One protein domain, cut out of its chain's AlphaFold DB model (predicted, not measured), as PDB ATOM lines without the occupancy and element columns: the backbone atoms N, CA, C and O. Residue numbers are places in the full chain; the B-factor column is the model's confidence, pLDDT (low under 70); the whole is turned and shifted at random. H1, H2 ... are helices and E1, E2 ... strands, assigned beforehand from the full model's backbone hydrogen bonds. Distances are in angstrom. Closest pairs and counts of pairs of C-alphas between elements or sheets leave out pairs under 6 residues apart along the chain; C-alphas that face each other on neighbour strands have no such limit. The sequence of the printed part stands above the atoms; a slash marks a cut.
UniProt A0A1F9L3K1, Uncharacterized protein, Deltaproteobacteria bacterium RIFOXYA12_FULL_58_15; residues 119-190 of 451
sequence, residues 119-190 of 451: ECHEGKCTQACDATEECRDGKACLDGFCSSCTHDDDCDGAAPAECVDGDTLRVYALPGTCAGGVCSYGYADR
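AT A GLANCE: This is residues 119 to 190 of the 451 residues of an uncharacterized protein of Deltaproteobacteria bacterium RIFOXYA12_FULL_58_15 (UniProt A0A1F9L3K1). With little regular structure, this is a loose string of three two-stranded antiparallel sheets: E4-E5 near the middle beside short helix H1, E3-E6 toward one end, and E1-E2 away from both, while the loop of residues 128 to 151 reaches the other end. The 72 printed residues run E1, E2, H1, E3, E4, E5, E6, mostly strand, with 26 in named elements. The whole is loose, radius of gyration of the C-alphas 14.5 A, spanning 47 by 24 by 15 A.

HOW THE PARTS SIT: E1, residues 119 to 121, and E2, 124 to 127, form a hairpin; N 119 and O 126 are 2.8 A apart. H1, residues 152 to 155, is too short for an O i to N i+4 pair; its one O i to N i+3 pair is within hydrogen-bond range. E4, residues 177 to 179, and E5, 182 to 184, form a hairpin, N 177 to O 184 2.8 A. The closest C-alphas of H1 and E4 are Asp 152 and Thr 177, 4.7 A. E3, residues 168 to 172, and E6, 187 to 190, are antiparallel, N 171 to O 188 2.9 A.

IN THESE COORDINATES: E1 begins at C-alpha 119 (28.661, -33.921, -45.711). E3 is 12.9 A long. E6 ends at C-alpha 190 (41.378, -52.668, -18.376).

THE WHOLE: The printed part has no cut. The links E2 to H1 and H1 to E3 are long. Mean pLDDT of the printed part is 72.9, with 28 residues under 70.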
ATOM      1  N   GLU A 119      27.871 -35.045 -46.219       67.06
ATOM      2  CA  GLU A 119      28.661 -33.921 -45.711       67.06
ATOM      3  C   GLU A 119      29.456 -34.330 -44.464       67.06
ATOM      4  O   GLU A 119      29.016 -35.165 -43.678       67.06
ATOM      5  N   CYS A 120      30.646 -33.758 -44.279       61.31
ATOM      6  CA  CYS A 120      31.489 -34.055 -43.121       61.31
ATOM      7  C   CYS A 120      31.005 -33.289 -41.885       61.31
ATOM      8  O   CYS A 120      31.072 -32.054 -41.857       61.31
ATOM      9  N   HIS A 121      30.589 -34.024 -40.857       57.47
ATOM     10  CA  HIS A 121      30.205 -33.501 -39.552       57.47
ATOM     11  C   HIS A 121      30.953 -34.277 -38.459       57.47
ATOM     12  O   HIS A 121      30.979 -35.504 -38.482       57.47
ATOM     13  N   GLU A 122      31.632 -33.565 -37.551       56.62
ATOM     14  CA  GLU A 122      32.425 -34.152 -36.449       56.62
ATOM     15  C   GLU A 122      33.379 -35.296 -36.863       56.62
ATOM     16  O   GLU A 122      33.547 -36.286 -36.158       56.62
ATOM     17  N   GLY A 123      34.008 -35.184 -38.038       59.19
ATOM     18  CA  GLY A 123      34.971 -36.186 -38.511       59.19
ATOM     19  C   GLY A 123      34.352 -37.440 -39.142       59.19
ATOM     20  O   GLY A 123      35.090 -38.346 -39.520       59.19
ATOM     21  N   LYS A 124      33.023 -37.488 -39.342       61.59
ATOM     22  CA  LYS A 124      32.332 -38.558 -40.084       61.59
ATOM     23  C   LYS A 124      31.526 -38.008 -41.267       61.59
ATOM     24  O   LYS A 124      30.977 -36.911 -41.211       61.59
ATOM     25  N   CYS A 125      31.434 -38.780 -42.349       67.62
ATOM     26  CA  CYS A 125      30.529 -38.467 -43.457       67.62
ATOM     27  C   CYS A 125      29.087 -38.779 -43.042       67.62
ATOM     28  O   CYS A 125      28.745 -39.933 -42.797       67.62
ATOM     29  N   THR A 126      28.241 -37.754 -42.986       65.56
ATOM     30  CA  THR A 126      26.833 -37.834 -42.576       65.56
ATOM     31  C   THR A 126      25.918 -37.281 -43.663       65.56
ATOM     32  O   THR A 126      26.244 -36.292 -44.316       65.56
ATOM     33  N   GLN A 127      24.765 -37.909 -43.880       73.12
ATOM     34  CA  GLN A 127      23.764 -37.396 -44.810       73.12
ATOM     35  C   GLN A 127      23.048 -36.186 -44.189       73.12
ATOM     36  O   GLN A 127      22.626 -36.247 -43.035       73.12
ATOM     37  N   ALA A 128      22.903 -35.101 -44.951       69.19
ATOM     38  CA  ALA A 128      22.055 -33.977 -44.562       69.19
ATOM     39  C   ALA A 128      20.578 -34.355 -44.721       69.19
ATOM     40  O   ALA A 128      20.212 -35.062 -45.667       69.19
ATOM     41  N   CYS A 129      19.732 -33.872 -43.817       74.69
ATOM     42  CA  CYS A 129      18.301 -34.126 -43.906       74.69
ATOM     43  C   CYS A 129      17.696 -33.456 -45.137       74.69
ATOM     44  O   CYS A 129      18.160 -32.404 -45.593       74.69
ATOM     45  N   ASP A 130      16.647 -34.061 -45.685       74.06
ATOM     46  CA  ASP A 130      15.890 -33.396 -46.731       74.06
ATOM     47  C   ASP A 130      15.005 -32.268 -46.171       74.06
ATOM     48  O   ASP A 130      14.895 -32.048 -44.964       74.06
ATOM     49  N   ALA A 131      14.361 -31.516 -47.067       71.44
ATOM     50  CA  ALA A 131      13.537 -30.361 -46.704       71.44
ATOM     51  C   ALA A 131      12.285 -30.710 -45.866       71.44
ATOM     52  O   ALA A 131      11.562 -29.803 -45.453       71.44
ATOM     53  N   THR A 132      12.008 -31.999 -45.661       71.44
ATOM     54  CA  THR A 132      10.921 -32.524 -44.832       71.44
ATOM     55  C   THR A 132      11.404 -33.073 -43.487       71.44
ATOM     56  O   THR A 132      10.586 -33.625 -42.757       71.44
ATOM     57  N   GLU A 133      12.678 -32.853 -43.124       67.94
ATOM     58  CA  GLU A 133      13.323 -33.415 -41.924       67.94
ATOM     59  C   GLU A 133      13.339 -34.959 -41.949       67.94
ATOM     60  O   GLU A 133      13.291 -35.620 -40.909       67.94
ATOM     61  N   GLU A 134      13.405 -35.548 -43.149       64.62
ATOM     62  CA  GLU A 134      13.474 -36.993 -43.360       64.62
ATOM     63  C   GLU A 134      14.823 -37.394 -43.980       64.62
ATOM     64  O   GLU A 134      15.458 -36.651 -44.736       64.62
ATOM     65  N   CYS A 135      15.283 -38.598 -43.640       70.25
ATOM     66  CA  CYS A 135      16.494 -39.195 -44.196       70.25
ATOM     67  C   CYS A 135      16.140 -40.297 -45.185       70.25
ATOM     68  O   CYS A 135      15.199 -41.062 -44.966       70.25
ATOM     69  N   ARG A 136      16.935 -40.435 -46.253       67.38
ATOM     70  CA  ARG A 136      16.648 -41.402 -47.329       67.38
ATOM     71  C   ARG A 136      16.601 -42.850 -46.849       67.38
ATOM     72  O   ARG A 136      15.868 -43.645 -47.430       67.38
ATOM     73  N   ASP A 137      17.332 -43.156 -45.784       66.75
ATOM     74  CA  ASP A 137      17.430 -44.503 -45.221       66.75
ATOM     75  C   ASP A 137      16.414 -44.752 -44.088       66.75
ATOM     76  O   ASP A 137      16.518 -45.737 -43.364       66.75
ATOM     77  N   GLY A 138      15.429 -43.859 -43.900       64.69
ATOM     78  CA  GLY A 138      14.407 -43.975 -42.849       64.69
ATOM     79  C   GLY A 138      14.886 -43.590 -41.443       64.69
ATOM     80  O   GLY A 138      14.168 -43.808 -40.469       64.69
ATOM     81  N   LYS A 139      16.090 -43.016 -41.334       69.00
ATOM     82  CA  LYS A 139      16.679 -42.513 -40.083       69.00
ATOM     83  C   LYS A 139      16.029 -41.194 -39.642       69.00
ATOM     84  O   LYS A 139      15.516 -40.442 -40.468       69.00
ATOM     85  N   ALA A 140      16.050 -40.899 -38.343       65.12
ATOM     86  CA  ALA A 140      15.524 -39.636 -37.823       65.12
ATOM     87  C   ALA A 140      16.479 -38.477 -38.145       65.12
ATOM     88  O   ALA A 140      17.695 -38.640 -38.019       65.12
ATOM     89  N   CYS A 141      15.945 -37.316 -38.522       66.69
ATOM     90  CA  CYS A 141      16.737 -36.098 -38.633       66.69
ATOM     91  C   CYS A 141      16.953 -35.465 -37.255       66.69
ATOM     92  O   CYS A 141      15.990 -35.235 -36.520       66.69
ATOM     93  N   LEU A 142      18.207 -35.184 -36.907       62.78
ATOM     94  CA  LEU A 142      18.602 -34.521 -35.667       62.78
ATOM     95  C   LEU A 142      19.628 -33.433 -35.995       62.78
ATOM     96  O   LEU A 142      20.648 -33.694 -36.628       62.78
ATOM     97  N   ASP A 143      19.320 -32.194 -35.606       64.31
ATOM     98  CA  ASP A 143      20.149 -31.002 -35.839       64.31
ATOM     99  C   ASP A 143      20.591 -30.800 -37.306       64.31
ATOM    100  O   ASP A 143      21.679 -30.302 -37.593       64.31
ATOM    101  N   GLY A 144      19.715 -31.158 -38.255       63.47
ATOM    102  CA  GLY A 144      19.939 -31.001 -39.698       63.47
ATOM    103  C   GLY A 144      20.733 -32.136 -40.356       63.47
ATOM    104  O   GLY A 144      20.921 -32.112 -41.577       63.47
ATOM    105  N   PHE A 145      21.142 -33.150 -39.588       70.75
ATOM    106  CA  PHE A 145      21.841 -34.335 -40.082       70.75
ATOM    107  C   PHE A 145      21.108 -35.628 -39.717       70.75
ATOM    108  O   PHE A 145      20.385 -35.731 -38.725       70.75
ATOM    109  N   CYS A 146      21.285 -36.648 -40.547       69.81
ATOM    110  CA  CYS A 146      20.693 -37.953 -40.315       69.81
ATOM    111  C   CYS A 146      21.345 -38.642 -39.116       69.81
ATOM    112  O   CYS A 146      22.560 -38.839 -39.093       69.81
ATOM    113  N   SER A 147      20.518 -39.026 -38.138       66.81
ATOM    114  CA  SER A 147      20.949 -39.739 -36.931       66.81
ATOM    115  C   SER A 147      21.767 -40.981 -37.250       66.81
ATOM    116  O   SER A 147      21.529 -41.678 -38.234       66.81
ATOM    117  N   SER A 148      22.735 -41.297 -36.393       67.12
ATOM    118  CA  SER A 148      23.540 -42.508 -36.563       67.12
ATOM    119  C   SER A 148      22.730 -43.785 -36.288       67.12
ATOM    120  O   SER A 148      22.936 -44.774 -36.993       67.12
ATOM    121  N   CYS A 149      21.748 -43.724 -35.379       70.00
ATOM    122  CA  CYS A 149      20.874 -44.824 -34.957       70.00
ATOM    123  C   CYS A 149      19.425 -44.353 -34.711       70.00
ATOM    124  O   CYS A 149      19.185 -43.179 -34.428       70.00
ATOM    125  N   THR A 150      18.463 -45.275 -34.776       67.94
ATOM    126  CA  THR A 150      17.044 -45.058 -34.418       67.94
ATOM    127  C   THR A 150      16.525 -46.053 -33.382       67.94
ATOM    128  O   THR A 150      15.581 -45.735 -32.659       67.94
ATOM    129  N   HIS A 151      17.147 -47.230 -33.302       74.44
ATOM    130  CA  HIS A 151      16.883 -48.280 -32.320       74.44
ATOM    131  C   HIS A 151      18.204 -48.795 -31.739       74.44
ATOM    132  O   HIS A 151      19.258 -48.610 -32.347       74.44
ATOM    133  N   ASP A 152      18.151 -49.450 -30.577       76.25
ATOM    134  CA  ASP A 152      19.343 -50.020 -29.932       76.25
ATOM    135  C   ASP A 152      20.056 -51.046 -30.835       76.25
ATOM    136  O   ASP A 152      21.281 -51.045 -30.889       76.25
ATOM    137  N   ASP A 153      19.306 -51.814 -31.635       77.06
ATOM    138  CA  ASP A 153      19.842 -52.795 -32.596       77.06
ATOM    139  C   ASP A 153      20.745 -52.154 -33.683       77.06
ATOM    140  O   ASP A 153      21.604 -52.815 -34.265       77.06
ATOM    141  N   ASP A 154      20.604 -50.845 -33.949       74.31
ATOM    142  CA  ASP A 154      21.496 -50.103 -34.860       74.31
ATOM    143  C   ASP A 154      22.904 -49.895 -34.249       74.31
ATOM    144  O   ASP A 154      23.836 -49.492 -34.949       74.31
ATOM    145  N   CYS A 155      23.064 -50.163 -32.948       76.81
ATOM    146  CA  CYS A 155      24.292 -50.021 -32.165       76.81
ATOM    147  C   CYS A 155      24.916 -51.380 -31.781       76.81
ATOM    148  O   CYS A 155      25.696 -51.461 -30.830       76.81
ATOM    149  N   ASP A 156      24.605 -52.451 -32.517       77.81
ATOM    150  CA  ASP A 156      25.178 -53.794 -32.309       77.81
ATOM    151  C   ASP A 156      26.609 -53.949 -32.869       77.81
ATOM    152  O   ASP A 156      27.269 -54.970 -32.655       77.81
ATOM    153  N   GLY A 157      27.114 -52.947 -33.596       68.56
ATOM    154  CA  GLY A 157      28.479 -52.926 -34.121       68.56
ATOM    155  C   GLY A 157      29.512 -52.597 -33.041       68.56
ATOM    156  O   GLY A 157      29.349 -51.632 -32.301       68.56
ATOM    157  N   ALA A 158      30.600 -53.371 -32.974       62.44
ATOM    158  CA  ALA A 158      31.702 -53.136 -32.039       62.44
ATOM    159  C   ALA A 158      32.299 -51.731 -32.217       62.44
ATOM    160  O   ALA A 158      32.881 -51.425 -33.259       62.44
ATOM    161  N   ALA A 159      32.180 -50.886 -31.191       70.00
ATOM    162  CA  ALA A 159      33.015 -49.698 -31.089       70.00
ATOM    163  C   ALA A 159      34.467 -50.147 -30.817       70.00
ATOM    164  O   ALA A 159      34.667 -51.001 -29.948       70.00
ATOM    165  N   PRO A 160      35.469 -49.620 -31.548       66.88
ATOM    166  CA  PRO A 160      36.862 -49.993 -31.324       66.88
ATOM    167  C   PRO A 160      37.293 -49.589 -29.911       66.88
ATOM    168  O   PRO A 160      36.899 -48.525 -29.428       66.88
ATOM    169  N   ALA A 161      38.088 -50.432 -29.248       75.06
ATOM    170  CA  ALA A 161      38.675 -50.085 -27.961       75.06
ATOM    171  C   ALA A 161      39.593 -48.857 -28.106       75.06
ATOM    172  O   ALA A 161      40.250 -48.674 -29.132       75.06
ATOM    173  N   GLU A 162      39.626 -48.000 -27.085       76.81
ATOM    174  CA  GLU A 162      40.401 -46.755 -27.098       76.81
ATOM    175  C   GLU A 162      41.335 -46.669 -25.891       76.81
ATOM    176  O   GLU A 162      41.005 -47.123 -24.795       76.81
ATOM    177  N   CYS A 163      42.496 -46.047 -26.070       77.56
ATOM    178  CA  CYS A 163      43.390 -45.757 -24.957       77.56
ATOM    179  C   CYS A 163      42.937 -44.487 -24.245       77.56
ATOM    180  O   CYS A 163      42.916 -43.408 -24.838       77.56
ATOM    181  N   VAL A 164      42.579 -44.624 -22.969       80.62
ATOM    182  CA  VAL A 164      42.178 -43.493 -22.117       80.62
ATOM    183  C   VAL A 164      43.412 -42.738 -21.629       80.62
ATOM    184  O   VAL A 164      43.410 -41.510 -21.548       80.62
ATOM    185  N   ASP A 165      44.473 -43.480 -21.325       78.38
ATOM    186  CA  ASP A 165      45.799 -42.978 -20.998       78.38
ATOM    187  C   ASP A 165      46.867 -43.992 -21.441       78.38
ATOM    188  O   ASP A 165      46.571 -44.941 -22.169       78.38
ATOM    189  N   GLY A 166      48.119 -43.763 -21.037       69.75
ATOM    190  CA  GLY A 166      49.246 -44.612 -21.415       69.75
ATOM    191  C   GLY A 166      49.093 -46.073 -20.990       69.75
ATOM    192  O   GLY A 166      49.636 -46.915 -21.699       69.75
ATOM    193  N   ASP A 167      48.325 -46.365 -19.925       75.88
ATOM    194  CA  ASP A 167      48.230 -47.709 -19.338       75.88
ATOM    195  C   ASP A 167      46.833 -48.344 -19.293       75.88
ATOM    196  O   ASP A 167      46.675 -49.507 -18.894       75.88
ATOM    197  N   THR A 168      45.816 -47.604 -19.732       78.81
ATOM    198  CA  THR A 168      44.410 -47.980 -19.576       78.81
ATOM    199  C   THR A 168      43.699 -48.077 -20.924       78.81
ATOM    200  O   THR A 168      43.482 -47.068 -21.602       78.81
ATOM    201  N   LEU A 169      43.261 -49.290 -21.271       79.75
ATOM    202  CA  LEU A 169      42.426 -49.578 -22.436       79.75
ATOM    203  C   LEU A 169      40.948 -49.579 -22.039       79.75
ATOM    204  O   LEU A 169      40.517 -50.357 -21.184       79.75
ATOM    205  N   ARG A 170      40.152 -48.740 -22.694       83.50
ATOM    206  CA  ARG A 170      38.698 -48.738 -22.575       83.50
ATOM    207  C   ARG A 170      38.081 -49.640 -23.625       83.50
ATOM    208  O   ARG A 170      38.199 -49.393 -24.821       83.50
ATOM    209  N   VAL A 171      37.367 -50.655 -23.151       81.44
ATOM    210  CA  VAL A 171      36.664 -51.624 -23.991       81.44
ATOM    211  C   VAL A 171      35.169 -51.381 -23.880       81.44
ATOM    212  O   VAL A 171      34.603 -51.398 -22.784       81.44
ATOM    213  N   TYR A 172      34.528 -51.168 -25.022       83.75
ATOM    214  CA  TYR A 172      33.098 -50.914 -25.107       83.75
ATOM    215  C   TYR A 172      32.305 -52.228 -25.129       83.75
ATOM    216  O   TYR A 172      32.630 -53.169 -25.848       83.75
ATOM    217  N   ALA A 173      31.266 -52.307 -24.303       79.19
ATOM    218  CA  ALA A 173      30.359 -53.440 -24.230       79.19
ATOM    219  C   ALA A 173      29.315 -53.370 -25.352       79.19
ATOM    220  O   ALA A 173      28.807 -52.294 -25.667       79.19
ATOM    221  N   LEU A 174      28.963 -54.537 -25.896       79.38
ATOM    222  CA  LEU A 174      27.859 -54.706 -26.837       79.38
ATOM    223  C   LEU A 174      26.657 -55.394 -26.172       79.38
ATOM    224  O   LEU A 174      26.864 -56.283 -25.335       79.38
ATOM    225  N   PRO A 175      25.417 -55.045 -26.565       77.94
ATOM    226  CA  PRO A 175      25.063 -54.023 -27.561       77.94
ATOM    227  C   PRO A 175      25.126 -52.591 -26.998       77.94
ATOM    228  O   PRO A 175      25.072 -52.387 -25.782       77.94
ATOM    229  N   GLY A 176      25.257 -51.596 -27.879       82.38
ATOM    230  CA  GLY A 176      25.098 -50.188 -27.511       82.38
ATOM    231  C   GLY A 176      23.631 -49.802 -27.287       82.38
ATOM    232  O   GLY A 176      22.715 -50.574 -27.547       82.38
ATOM    233  N   THR A 177      23.402 -48.582 -26.809       85.88
ATOM    234  CA  THR A 177      22.066 -47.985 -26.663       85.88
ATOM    235  C   THR A 177      21.970 -46.707 -27.482       85.88
ATOM    236  O   THR A 177      22.871 -45.862 -27.436       85.88
ATOM    237  N   CYS A 178      20.882 -46.558 -28.228       81.62
ATOM    238  CA  CYS A 178      20.618 -45.399 -29.060       81.62
ATOM    239  C   CYS A 178      19.847 -44.340 -28.267       81.62
ATOM    240  O   CYS A 178      18.680 -44.522 -27.915       81.62
ATOM    241  N   ALA A 179      20.474 -43.190 -28.021       81.50
ATOM    242  CA  ALA A 179      19.825 -42.059 -27.367       81.50
ATOM    243  C   ALA A 179      20.082 -40.775 -28.158       81.50
ATOM    244  O   ALA A 179      21.224 -40.421 -28.433       81.50
ATOM    245  N   GLY A 180      19.010 -40.076 -28.548       72.50
ATOM    246  CA  GLY A 180      19.128 -38.825 -29.310       72.50
ATOM    247  C   GLY A 180      19.840 -38.986 -30.659       72.50
ATOM    248  O   GLY A 180      20.491 -38.053 -31.110       72.50
ATOM    249  N   GLY A 181      19.753 -40.171 -31.276       71.19
ATOM    250  CA  GLY A 181      20.395 -40.485 -32.556       71.19
ATOM    251  C   GLY A 181      21.896 -40.768 -32.491       71.19
ATOM    252  O   GLY A 181      22.539 -40.853 -33.542       71.19
ATOM    253  N   VAL A 182      22.447 -40.933 -31.287       76.25
ATOM    254  CA  VAL A 182      23.850 -41.274 -31.040       76.25
ATOM    255  C   VAL A 182      23.922 -42.616 -30.311       76.25
ATOM    256  O   VAL A 182      23.248 -42.818 -29.299       76.25
ATOM    257  N   CYS A 183      24.745 -43.535 -30.822       80.06
ATOM    258  CA  CYS A 183      25.053 -44.776 -30.116       80.06
ATOM    259  C   CYS A 183      25.942 -44.490 -28.905       80.06
ATOM    260  O   CYS A 183      27.001 -43.873 -29.027       80.06
ATOM    261  N   SER A 184      25.530 -44.987 -27.745       82.81
ATOM    262  CA  SER A 184      26.293 -44.940 -26.502       82.81
ATOM    263  C   SER A 184      26.542 -46.352 -25.993       82.81
ATOM    264  O   SER A 184      25.651 -47.196 -26.013       82.81
ATOM    265  N   TYR A 185      27.760 -46.617 -25.538       84.69
ATOM    266  CA  TYR A 185      28.186 -47.951 -25.135       84.69
ATOM    267  C   TYR A 185      28.584 -47.924 -23.662       84.69
ATOM    268  O   TYR A 185      29.275 -47.007 -23.209       84.69
ATOM    269  N   GLY A 186      28.158 -48.937 -22.902       83.81
ATOM    270  CA  GLY A 186      28.787 -49.209 -21.610       83.81
ATOM    271  C   GLY A 186      30.263 -49.530 -21.832       83.81
ATOM    272  O   GLY A 186      30.624 -50.024 -22.894       83.81
ATOM    273  N   TYR A 187      31.127 -49.257 -20.862       85.25
ATOM    274  CA  TYR A 187      32.553 -49.531 -21.013       85.25
ATOM    275  C   TYR A 187      33.153 -50.147 -19.755       85.25
ATOM    276  O   TYR A 187      32.635 -49.984 -18.648       85.25
ATOM    277  N   ALA A 188      34.258 -50.860 -19.945       83.06
ATOM    278  CA  ALA A 188      35.121 -51.331 -18.878       83.06
ATOM    279  C   ALA A 188      36.563 -50.935 -19.189       83.06
ATOM    280  O   ALA A 188      37.061 -51.204 -20.283       83.06
ATOM    281  N   ASP A 189      37.220 -50.333 -18.205       84.00
ATOM    282  CA  ASP A 189      38.629 -49.971 -18.294       84.00
ATOM    283  C   ASP A 189      39.473 -51.164 -17.816       84.00
ATOM    284  O   ASP A 189      39.213 -51.757 -16.761       84.00
ATOM    285  N   ARG A 190      40.459 -51.552 -18.623       78.12
ATOM    286  CA  ARG A 190      41.378 -52.668 -18.376       78.12
ATOM    287  C   ARG A 190      42.815 -52.162 -18.436       78.12
ATOM    288  O   ARG A 190      43.127 -51.289 -19.238       78.12
TER     289      ARG A 190